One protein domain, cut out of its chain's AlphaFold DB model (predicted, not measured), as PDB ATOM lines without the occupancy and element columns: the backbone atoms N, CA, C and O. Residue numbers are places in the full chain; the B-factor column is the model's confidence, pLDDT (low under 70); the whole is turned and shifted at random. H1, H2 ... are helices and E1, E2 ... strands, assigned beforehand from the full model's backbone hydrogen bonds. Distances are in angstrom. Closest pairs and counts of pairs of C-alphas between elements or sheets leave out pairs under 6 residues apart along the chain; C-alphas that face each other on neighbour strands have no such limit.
ATOM      1  N   THR A  16     152.326 142.202  41.705       84.12
ATOM      2  CA  THR A  16     151.932 142.751  43.004       84.12
ATOM      3  C   THR A  16     150.579 142.173  43.379       84.12
ATOM      4  O   THR A  16     149.631 142.302  42.610       84.12
ATOM      5  N   LEU A  17     150.500 141.536  44.542       85.50
ATOM      6  CA  LEU A  17     149.282 140.962  45.096       85.50
ATOM      7  C   LEU A  17     148.877 141.754  46.339       85.50
ATOM      8  O   LEU A  17     149.688 141.956  47.245       85.50
ATOM      9  N   GLY A  18     147.621 142.196  46.367       88.81
ATOM     10  CA  GLY A  18     147.015 142.808  47.545       88.81
ATOM     11  C   GLY A  18     146.777 141.750  48.614       88.81
ATOM     12  O   GLY A  18     146.109 140.758  48.337       88.81
ATOM     13  N   VAL A  19     147.341 141.915  49.810       87.62
ATOM     14  CA  VAL A  19     147.274 140.935  50.908       87.62
ATOM     15  C   VAL A  19     145.859 140.811  51.455       87.62
ATOM     16  O   VAL A  19     145.446 139.714  51.815       87.62
ATOM     17  N   ILE A  20     145.099 141.906  51.472       88.06
ATOM     18  CA  ILE A  20     143.700 141.879  51.902       88.06
ATOM     19  C   ILE A  20     142.884 141.082  50.888       88.06
ATOM     20  O   ILE A  20     142.201 140.146  51.270       88.06
ATOM     21  N   GLU A  21     143.015 141.380  49.597       86.44
ATOM     22  CA  GLU A  21     142.284 140.685  48.538       86.44
ATOM     23  C   GLU A  21     142.692 139.217  48.396       86.44
ATOM     24  O   GLU A  21     141.844 138.349  48.213       86.44
ATOM     25  N   THR A  22     143.987 138.912  48.496       89.06
ATOM     26  CA  THR A  22     144.454 137.519  48.436       89.06
ATOM     27  C   THR A  22     144.104 136.746  49.699       89.06
ATOM     28  O   THR A  22     143.675 135.603  49.595       89.06
ATOM     29  N   GLY A  23     144.220 137.351  50.882       87.75
ATOM     30  CA  GLY A  23     143.819 136.726  52.140       87.75
ATOM     31  C   GLY A  23     142.319 136.445  52.193       87.75
ATOM     32  O   GLY A  23     141.902 135.382  52.653       87.75
ATOM     33  N   THR A  24     141.498 137.350  51.661       90.69
ATOM     34  CA  THR A  24     140.043 137.169  51.630       90.69
ATOM     35  C   THR A  24     139.641 136.161  50.573       90.69
ATOM     36  O   THR A  24     138.839 135.286  50.875       90.69
ATOM     37  N   ALA A  25     140.262 136.179  49.391       87.06
ATOM     38  CA  ALA A  25     140.068 135.138  48.387       87.06
ATOM     39  C   ALA A  25     140.428 133.746  48.932       87.06
ATOM     40  O   ALA A  25     139.637 132.818  48.788       87.06
ATOM     41  N   LEU A  26     141.568 133.602  49.616       89.56
ATOM     42  CA  LEU A  26     141.960 132.340  50.254       89.56
ATOM     43  C   LEU A  26     140.947 131.914  51.320       89.56
ATOM     44  O   LEU A  26     140.497 130.770  51.319       89.56
ATOM     45  N   SER A  27     140.528 132.838  52.188       88.56
ATOM     46  CA  SER A  27     139.522 132.544  53.211       88.56
ATOM     47  C   SER A  27     138.183 132.130  52.599       88.56
ATOM     48  O   SER A  27     137.525 131.239  53.133       88.56
ATOM     49  N   LEU A  28     137.773 132.740  51.488       89.38
ATOM     50  CA  LEU A  28     136.536 132.400  50.791       89.38
ATOM     51  C   LEU A  28     136.628 131.032  50.124       89.38
ATOM     52  O   LEU A  28     135.732 130.226  50.320       89.38
ATOM     53  N   ILE A  29     137.731 130.734  49.429       88.81
ATOM     54  CA  ILE A  29     137.986 129.417  48.822       88.81
ATOM     55  C   ILE A  29     137.883 128.305  49.871       88.81
ATOM     56  O   ILE A  29     137.274 127.270  49.612       88.81
ATOM     57  N   THR A  30     138.438 128.528  51.068       88.75
ATOM     58  CA  THR A  30     138.333 127.557  52.169       88.75
ATOM     59  C   THR A  30     136.926 127.469  52.756       88.75
ATOM     60  O   THR A  30     136.502 126.391  53.150       88.75
ATOM     61  N   ALA A  31     136.187 128.582  52.815       86.75
ATOM     62  CA  ALA A  31     134.831 128.611  53.364       86.75
ATOM     63  C   ALA A  31     133.789 127.995  52.419       86.75
ATOM     64  O   ALA A  31     132.733 127.572  52.879       86.75
ATOM     65  N   THR A  32     134.063 127.960  51.115       88.81
ATOM     66  CA  THR A  32     133.153 127.402  50.108       88.81
ATOM     67  C   THR A  32     133.507 125.977  49.681       88.81
ATOM     68  O   THR A  32     132.740 125.371  48.939       88.81
ATOM     69  N   ASP A  33     134.639 125.436  50.145       88.06
ATOM     70  CA  ASP A  33     135.232 124.189  49.640       88.06
ATOM     71  C   ASP A  33     135.312 124.163  48.102       88.06
ATOM     72  O   ASP A  33     134.945 123.206  47.416       88.06
ATOM     73  N   ALA A  34     135.790 125.270  47.527       86.25
ATOM     74  CA  ALA A  34     135.885 125.396  46.077       86.25
ATOM     75  C   ALA A  34     136.817 124.336  45.460       86.25
ATOM     76  O   ALA A  34     136.614 123.942  44.317       86.25
ATOM     77  N   ALA A  35     137.815 123.841  46.205       87.19
ATOM     78  CA  ALA A  35     138.705 122.778  45.743       87.19
ATOM     79  C   ALA A  35     137.963 121.441  45.560       87.19
ATOM     80  O   ALA A  35     138.154 120.778  44.536       87.19
ATOM     81  N   GLY A  36     137.089 121.078  46.507       87.81
ATOM     82  CA  GLY A  36     136.219 119.907  46.398       87.81
ATOM     83  C   GLY A  36     135.263 120.020  45.211       87.81
ATOM     84  O   GLY A  36     135.226 119.125  44.364       87.81
ATOM     85  N   ALA A  37     134.590 121.165  45.070       87.81
ATOM     86  CA  ALA A  37     133.676 121.422  43.956       87.81
ATOM     87  C   ALA A  37     134.383 121.395  42.586       87.81
ATOM     88  O   ALA A  37     133.888 120.789  41.637       87.81
ATOM     89  N   ILE A  38     135.572 121.997  42.462       87.88
ATOM     90  CA  ILE A  38     136.356 121.950  41.215       87.88
ATOM     91  C   ILE A  38     136.765 120.512  40.888       87.88
ATOM     92  O   ILE A  38     136.669 120.102  39.734       87.88
ATOM     93  N   SER A  39     137.181 119.732  41.886       90.12
ATOM     94  CA  SER A  39     137.576 118.332  41.687       90.12
ATOM     95  C   SER A  39     136.396 117.467  41.229       90.12
ATOM     96  O   SER A  39     136.544 116.674  40.302       90.12
ATOM     97  N   GLN A  40     135.209 117.668  41.809       89.25
ATOM     98  CA  GLN A  40     133.967 117.014  41.376       89.25
ATOM     99  C   GLN A  40     133.575 117.411  39.947       89.25
ATOM    100  O   GLN A  40     133.231 116.552  39.134       89.25
ATOM    101  N   GLY A  41     133.699 118.697  39.610       87.94
ATOM    102  CA  GLY A  41     133.418 119.200  38.269       87.94
ATOM    103  C   GLY A  41     134.380 118.645  37.216       87.94
ATOM    104  O   GLY A  41     133.946 118.247  36.137       87.94
ATOM    105  N   LEU A  42     135.675 118.547  37.541       91.12
ATOM    106  CA  LEU A  42     136.685 117.902  36.691       91.12
ATOM    107  C   LEU A  42     136.440 116.395  36.533       91.12
ATOM    108  O   LEU A  42     136.783 115.831  35.497       91.12
ATOM    109  N   GLY A  43     135.810 115.759  37.522       91.62
ATOM    110  CA  GLY A  43     135.339 114.375  37.452       91.62
ATOM    111  C   GLY A  43     134.108 114.162  36.562       91.62
ATOM    112  O   GLY A  43     133.662 113.026  36.422       91.62
ATOM    113  N   GLY A  44     133.558 115.222  35.955       91.75
ATOM    114  CA  GLY A  44     132.399 115.163  35.060       91.75
ATOM    115  C   GLY A  44     131.053 115.438  35.735       91.75
ATOM    116  O   GLY A  44     130.043 115.536  35.037       91.75
ATOM    117  N   ASP A  45     131.017 115.634  37.057       91.00
ATOM    118  CA  ASP A  45     129.796 115.968  37.796       91.00
ATOM    119  C   ASP A  45     129.705 117.472  38.084       91.00
ATOM    120  O   ASP A  45     129.862 117.953  39.208       91.00
ATOM    121  N   LEU A  46     129.449 118.246  37.026       89.88
ATOM    122  CA  LEU A  46     129.287 119.698  37.134       89.88
ATOM    123  C   LEU A  46     128.078 120.074  37.999       89.88
ATOM    124  O   LEU A  46     128.119 121.063  38.729       89.88
ATOM    125  N   LYS A  47     126.994 119.295  37.937       90.31
ATOM    126  CA  LYS A  47     125.770 119.593  38.686       90.31
ATOM    127  C   LYS A  47     125.967 119.349  40.182       90.31
ATOM    128  O   LYS A  47     125.579 120.204  40.978       90.31
ATOM    129  N   GLY A  48     126.592 118.234  40.554       90.81
ATOM    130  CA  GLY A  48     126.991 117.939  41.929       90.81
ATOM    131  C   GLY A  48     127.955 118.990  42.465       90.81
ATOM    132  O   GLY A  48     127.696 119.558  43.522       90.81
ATOM    133  N   ALA A  49     128.969 119.364  41.679       89.44
ATOM    134  CA  ALA A  49     129.910 120.425  42.034       89.44
ATOM    135  C   ALA A  49     129.218 121.761  42.361       89.44
ATOM    136  O   ALA A  49     129.495 122.367  43.397       89.44
ATOM    137  N   PHE A  50     128.292 122.220  41.510       89.81
ATOM    138  CA  PHE A  50     127.533 123.450  41.767       89.81
ATOM    139  C   PHE A  50     126.602 123.326  42.976       89.81
ATOM    140  O   PHE A  50     126.490 124.274  43.753       89.81
ATOM    141  N   SER A  51     125.957 122.172  43.158       93.31
ATOM    142  CA  SER A  51     125.081 121.924  44.307       93.31
ATOM    143  C   SER A  51     125.863 121.961  45.620       93.31
ATOM    144  O   SER A  51     125.480 122.691  46.531       93.31
ATOM    145  N   SER A  52     126.985 121.240  45.706       90.69
ATOM    146  CA  SER A  52     127.859 121.226  46.883       90.69
ATOM    147  C   SER A  52     128.431 122.611  47.173       90.69
ATOM    148  O   SER A  52     128.384 123.069  48.313       90.69
ATOM    149  N   LEU A  53     128.883 123.330  46.141       89.94
ATOM    150  CA  LEU A  53     129.373 124.698  46.292       89.94
ATOM    151  C   LEU A  53     128.286 125.640  46.833       89.94
ATOM    152  O   LEU A  53     128.540 126.402  47.765       89.94
ATOM    153  N   SER A  54     127.070 125.577  46.283       90.50
ATOM    154  CA  SER A  54     125.941 126.406  46.725       90.50
ATOM    155  C   SER A  54     125.554 126.105  48.172       90.50
ATOM    156  O   SER A  54     125.380 127.021  48.974       90.50
ATOM    157  N   GLN A  55     125.488 124.825  48.532       93.94
ATOM    158  CA  GLN A  55     125.125 124.381  49.875       93.94
ATOM    159  C   GLN A  55     126.179 124.794  50.916       93.94
ATOM    160  O   GLN A  55     125.840 125.232  52.019       93.94
ATOM    161  N   ASN A  56     127.461 124.749  50.544       91.69
ATOM    162  CA  ASN A  56     128.560 125.231  51.378       91.69
ATOM    163  C   ASN A  56     128.533 126.754  51.547       91.69
ATOM    164  O   ASN A  56     128.802 127.250  52.643       91.69
ATOM    165  N   ILE A  57     128.180 127.505  50.498       91.12
ATOM    166  CA  ILE A  57     128.003 128.962  50.574       91.12
ATOM    167  C   ILE A  57     126.847 129.320  51.510       91.12
ATOM    168  O   ILE A  57     127.002 130.207  52.347       91.12
ATOM    169  N   GLU A  58     125.706 128.641  51.399       92.88
ATOM    170  CA  GLU A  58     124.551 128.889  52.268       92.88
ATOM    171  C   GLU A  58     124.863 128.566  53.728       92.88
ATOM    172  O   GLU A  58     124.615 129.391  54.611       92.88
ATOM    173  N   THR A  59     125.495 127.418  53.973       94.06
ATOM    174  CA  THR A  59     125.896 126.980  55.316       94.06
ATOM    175  C   THR A  59     126.886 127.957  55.955       94.06
ATOM    176  O   THR A  59     126.788 128.271  57.141       94.06
ATOM    177  N   ASN A  60     127.816 128.505  55.167       90.81
ATOM    178  CA  ASN A  60     128.857 129.416  55.646       90.81
ATOM    179  C   ASN A  60     128.550 130.899  55.386       90.81
ATOM    180  O   ASN A  60     129.442 131.744  55.506       90.81
ATOM    181  N   LYS A  61     127.299 131.252  55.066       90.69
ATOM    182  CA  LYS A  61     126.910 132.600  54.621       90.69
ATOM    183  C   LYS A  61     127.347 133.703  55.582       90.69
ATOM    184  O   LYS A  61     127.911 134.706  55.151       90.69
ATOM    185  N   ALA A  62     127.147 133.509  56.887       90.06
ATOM    186  CA  ALA A  62     127.556 134.479  57.904       90.06
ATOM    187  C   ALA A  62     129.079 134.699  57.917       90.06
ATOM    188  O   ALA A  62     129.546 135.836  58.000       90.06
ATOM    189  N   ARG A  63     129.858 133.623  57.762       90.38
ATOM    190  CA  ARG A  63     131.322 133.681  57.699       90.38
ATOM    191  C   ARG A  63     131.794 134.391  56.433       90.38
ATOM    192  O   ARG A  63     132.658 135.257  56.516       90.38
ATOM    193  N   ILE A  64     131.197 134.076  55.284       90.12
ATOM    194  CA  ILE A  64     131.498 134.710  53.993       90.12
ATOM    195  C   ILE A  64     131.224 136.216  54.058       90.12
ATOM    196  O   ILE A  64     132.119 137.013  53.778       90.12
ATOM    197  N   ILE A  65     130.032 136.617  54.507       91.12
ATOM    198  CA  ILE A  65     129.665 138.034  54.647       91.12
ATOM    199  C   ILE A  65     130.596 138.736  55.639       91.12
ATOM    200  O   ILE A  65     131.084 139.824  55.343       91.12
ATOM    201  N   GLY A  66     130.908 138.102  56.774       89.88
ATOM    202  CA  GLY A  66     131.859 138.634  57.750       89.88
ATOM    203  C   GLY A  66     133.250 138.854  57.151       89.88
ATOM    204  O   GLY A  66     133.833 139.920  57.330       89.88
ATOM    205  N   THR A  67     133.762 137.891  56.379       91.00
ATOM    206  CA  THR A  67     135.075 138.015  55.724       91.00
ATOM    207  C   THR A  67     135.097 139.100  54.650       91.00
ATOM    208  O   THR A  67     136.051 139.872  54.601       91.00
ATOM    209  N   LEU A  68     134.043 139.224  53.837       89.25
ATOM    210  CA  LEU A  68     133.915 140.269  52.817       89.25
ATOM    211  C   LEU A  68     133.736 141.660  53.437       89.25
ATOM    212  O   LEU A  68     134.352 142.622  52.984       89.25
ATOM    213  N   GLY A  69     132.935 141.773  54.496       88.81
ATOM    214  CA  GLY A  69     132.745 143.020  55.235       88.81
ATOM    215  C   GLY A  69     134.035 143.476  55.917       88.81
ATOM    216  O   GLY A  69     134.446 144.626  55.762       88.81
ATOM    217  N   ALA A  70     134.730 142.559  56.595       88.94
ATOM    218  CA  ALA A  70     136.036 142.830  57.188       88.94
ATOM    219  C   ALA A  70     137.073 143.222  56.126       88.94
ATOM    220  O   ALA A  70     137.840 144.159  56.342       88.94
ATOM    221  N   ALA A  71     137.063 142.568  54.957       88.75
ATOM    222  CA  ALA A  71     137.908 142.925  53.819       88.75
ATOM    223  C   ALA A  71     137.664 144.357  53.346       88.75
ATOM    224  O   ALA A  71     138.614 145.107  53.143       88.75
ATOM    225  N   ALA A  72     136.395 144.727  53.168       88.50
ATOM    226  CA  ALA A  72     136.008 146.047  52.698       88.50
ATOM    227  C   ALA A  72     136.448 147.128  53.689       88.50
ATOM    228  O   ALA A  72     137.084 148.103  53.291       88.50
ATOM    229  N   ILE A  73     136.204 146.919  54.987       88.88
ATOM    230  CA  ILE A  73     136.649 147.835  56.044       88.88
ATOM    231  C   ILE A  73     138.177 147.926  56.063       88.88
ATOM    232  O   ILE A  73     138.725 149.026  56.036       88.88
ATOM    233  N   ALA A  74     138.880 146.792  56.035       86.00
ATOM    234  CA  ALA A  74     140.338 146.770  56.000       86.00
ATOM    235  C   ALA A  74     140.883 147.492  54.761       86.00
ATOM    236  O   ALA A  74     141.860 148.235  54.865       86.00
ATOM    237  N   LYS A  75     140.240 147.338  53.596       87.56
ATOM    238  CA  LYS A  75     140.645 148.027  52.368       87.56
ATOM    239  C   LYS A  75     140.398 149.525  52.449       87.56
ATOM    240  O   LYS A  75     141.246 150.285  51.997       87.56
ATOM    241  N   MET A  76     139.297 149.954  53.061       86.00
ATOM    242  CA  MET A  76     139.022 151.373  53.287       86.00
ATOM    243  C   MET A  76     140.019 151.998  54.268       86.00
ATOM    244  O   MET A  76     140.551 153.066  53.985       86.00
ATOM    245  N   ILE A  77     140.356 151.315  55.367       85.31
ATOM    246  CA  ILE A  77     141.359 151.793  56.338       85.31
ATOM    247  C   ILE A  77     142.751 151.894  55.696       85.31
ATOM    248  O   ILE A  77     143.539 152.782  56.013       85.31
ATOM    249  N   THR A  78     143.070 150.980  54.782       83.38
ATOM    250  CA  THR A  78     144.380 150.921  54.116       83.38
ATOM    251  C   THR A  78     144.424 151.701  52.801       83.38
ATOM    252  O   THR A  78     145.490 151.792  52.182       83.38
ATOM    253  N   ALA A  79     143.312 152.323  52.385       71.62
ATOM    254  CA  ALA A  79     143.201 153.122  51.168       71.62
ATOM    255  C   ALA A  79     144.069 154.389  51.272       71.62
ATOM    256  O   ALA A  79     143.635 155.449  51.701       71.62
ATOM    257  N   GLY A  80     145.341 154.253  50.903       69.56
ATOM    258  CA  GLY A  80     146.345 155.319  50.975       69.56
ATOM    259  C   GLY A  80     147.709 154.825  51.450       69.56
ATOM    260  O   GLY A  80     148.733 155.419  51.122       69.56
ATOM    261  N   ARG A  81     147.757 153.682  52.145       71.00
ATOM    262  CA  ARG A  81     148.992 153.059  52.630       71.00
ATOM    263  C   ARG A  81     149.197 151.732  51.895       71.00
ATOM    264  O   ARG A  81     148.613 150.725  52.264       71.00
ATOM    265  N   ARG A  82     150.066 151.725  50.873       73.06
ATOM    266  CA  ARG A  82     150.454 150.515  50.109       73.06
ATOM    267  C   ARG A  82     151.904 150.065  50.360       73.06
ATOM    268  O   ARG A  82     152.691 149.971  49.411       73.06
ATOM    269  N   PRO A  83     152.337 149.841  51.615       81.62
ATOM    270  CA  PRO A  83     153.672 149.342  51.883       81.62
ATOM    271  C   PRO A  83     153.780 147.906  51.362       81.62
ATOM    272  O   PRO A  83     152.827 147.127  51.399       81.62
ATOM    273  N   THR A  84     154.962 147.560  50.853       83.94
ATOM    274  CA  THR A  84     155.272 146.171  50.507       83.94
ATOM    275  C   THR A  84     155.509 145.407  51.804       83.94
ATOM    276  O   THR A  84     156.471 145.701  52.508       83.94
ATOM    277  N   LEU A  85     154.636 144.450  52.108       84.12
ATOM    278  CA  LEU A  85     154.717 143.611  53.300       84.12
ATOM    279  C   LEU A  85     155.756 142.500  53.147       84.12
ATOM    280  O   LEU A  85     156.520 142.243  54.070       84.12
ATOM    281  N   ALA A  86     155.818 141.865  51.978       85.81
ATOM    282  CA  ALA A  86     156.788 140.807  51.714       85.81
ATOM    283  C   ALA A  86     157.144 140.716  50.227       85.81
ATOM    284  O   ALA A  86     156.416 141.195  49.351       85.81
ATOM    285  N   LYS A  87     158.285 140.087  49.937       86.62
ATOM    286  CA  LYS A  87     158.743 139.778  48.580       86.62
ATOM    287  C   LYS A  87     159.076 138.296  48.487       86.62
ATOM    288  O   LYS A  87     159.912 137.812  49.240       86.62
ATOM    289  N   LEU A  88     158.459 137.614  47.533       83.44
ATOM    290  CA  LEU A  88     158.696 136.215  47.191       83.44
ATOM    291  C   LEU A  88     159.172 136.173  45.737       83.44
ATOM    292  O   LEU A  88     158.381 136.050  44.804       83.44
ATOM    293  N   GLY A  89     160.475 136.386  45.534       85.38
ATOM    294  CA  GLY A  89     161.080 136.466  44.202       85.38
ATOM    295  C   GLY A  89     160.422 137.546  43.320       85.38
ATOM    296  O   GLY A  89     160.514 138.733  43.652       85.38
ATOM    297  N   PRO A  90     159.768 137.179  42.197       86.19
ATOM    298  CA  PRO A  90     159.061 138.119  41.329       86.19
ATOM    299  C   PRO A  90     157.678 138.532  41.857       86.19
ATOM    300  O   PRO A  90     156.981 139.267  41.163       86.19
ATOM    301  N   ILE A  91     157.259 138.078  43.042       85.50
ATOM    302  CA  ILE A  91     155.966 138.405  43.651       85.50
ATOM    303  C   ILE A  91     156.180 139.385  44.808       85.50
ATOM    304  O   ILE A  91     157.021 139.184  45.683       85.50
ATOM    305  N   ARG A  92     155.408 140.467  44.817       86.94
ATOM    306  CA  ARG A  92     155.332 141.464  45.884       86.94
ATOM    307  C   ARG A  92     153.976 141.370  46.558       86.94
ATOM    308  O   ARG A  92     152.959 141.478  45.889       86.94
ATOM    309  N   LEU A  93     153.974 141.235  47.875       86.00
ATOM    310  CA  LEU A  93     152.778 141.339  48.696       86.00
ATOM    311  C   LEU A  93     152.659 142.778  49.201       86.00
ATOM    312  O   LEU A  93     153.602 143.295  49.805       86.00
ATOM    313  N   SER A  94     151.536 143.436  48.939       84.38
ATOM    314  CA  SER A  94     151.252 144.810  49.372       84.38
ATOM    315  C   SER A  94     149.916 144.892  50.095       84.38
ATOM    316  O   SER A  94     149.023 144.108  49.801       84.38
ATOM    317  N   LEU A  95     149.761 145.856  50.996       80.31
ATOM    318  CA  LEU A  95     148.446 146.228  51.540       80.31
ATOM    319  C   LEU A  95     147.546 146.883  50.478       80.31
ATOM    320  O   LEU A  95     148.082 147.653  49.646       80.31
TER     321      LEU A  95
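What this domain is: This is residues 16 to 95 of the 95 residues of an uncharacterized protein of Myxococcales bacterium (UniProt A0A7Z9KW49). Two long helices, H1 and H4, lie side by side and run opposite ways; a small three-stranded sheet sits at one end of H1 and a helical hairpin, H2 and H3, at the other, in a flat, loose frame. The 80 printed residues include four named helices and three named strands, in the order E1 H1 H2 H3 H4 E2 E3. The sheet is mixed, in the order E1 E3 E2, and the class is mostly helix. The radius of gyration of the C-alphas is 15.7 A, and the spans are 43 by 31 by 12 A.

How they stand to each other: In the sheet, E3, residues 91 to 94, is parallel to E1, residues 16 to 18, with N 17 and O 92 2.8 A apart, within hydrogen-bond range. E3 is antiparallel to E2, residues 84 to 88, in a hairpin, with N 88 and O 91 at 2.8 A. H1, residues 19 to 32, is on the sheet and stands up from it at 55 degrees. H1 touches H4, residues 61 to 78, at a shallow tilt of 1 degrees, opposite ways; the closest C-alphas, of Ile 20 and Ala 71, are 6.2 A apart. With residues 31 to 32 alone H1 touches H3, residues 46 to 59, closest at the C-alphas of Thr 32 and Asn 56, 5.2 A; at 73 degrees they are only just about perpendicular. H3 and H2, residues 34 to 42, form a helical hairpin at 15 degrees, the C-alphas of Ala 37 and Ala 49 being closest at 4.3 A. H2 and H4 are apart. In H1, H2, H3 and H4 every O i to N i+4 pair is within hydrogen-bond range.

Where its parts are: E1 begins at C-alpha 16 (151.932, 142.751, 43.004). H4 measures 25.3 A, H3 19.9 A and H1 19.6 A from first to last C-alpha. E3 ends at C-alpha 94 (151.252, 144.810, 49.372).

The domain as a whole: The C-alphas of Gly 44 and Gly 80 are farthest apart, 45.4 A. The printed part has no cut, and its links are tight. Mean pLDDT of the printed part is 87.5; Gly 80 is under 70.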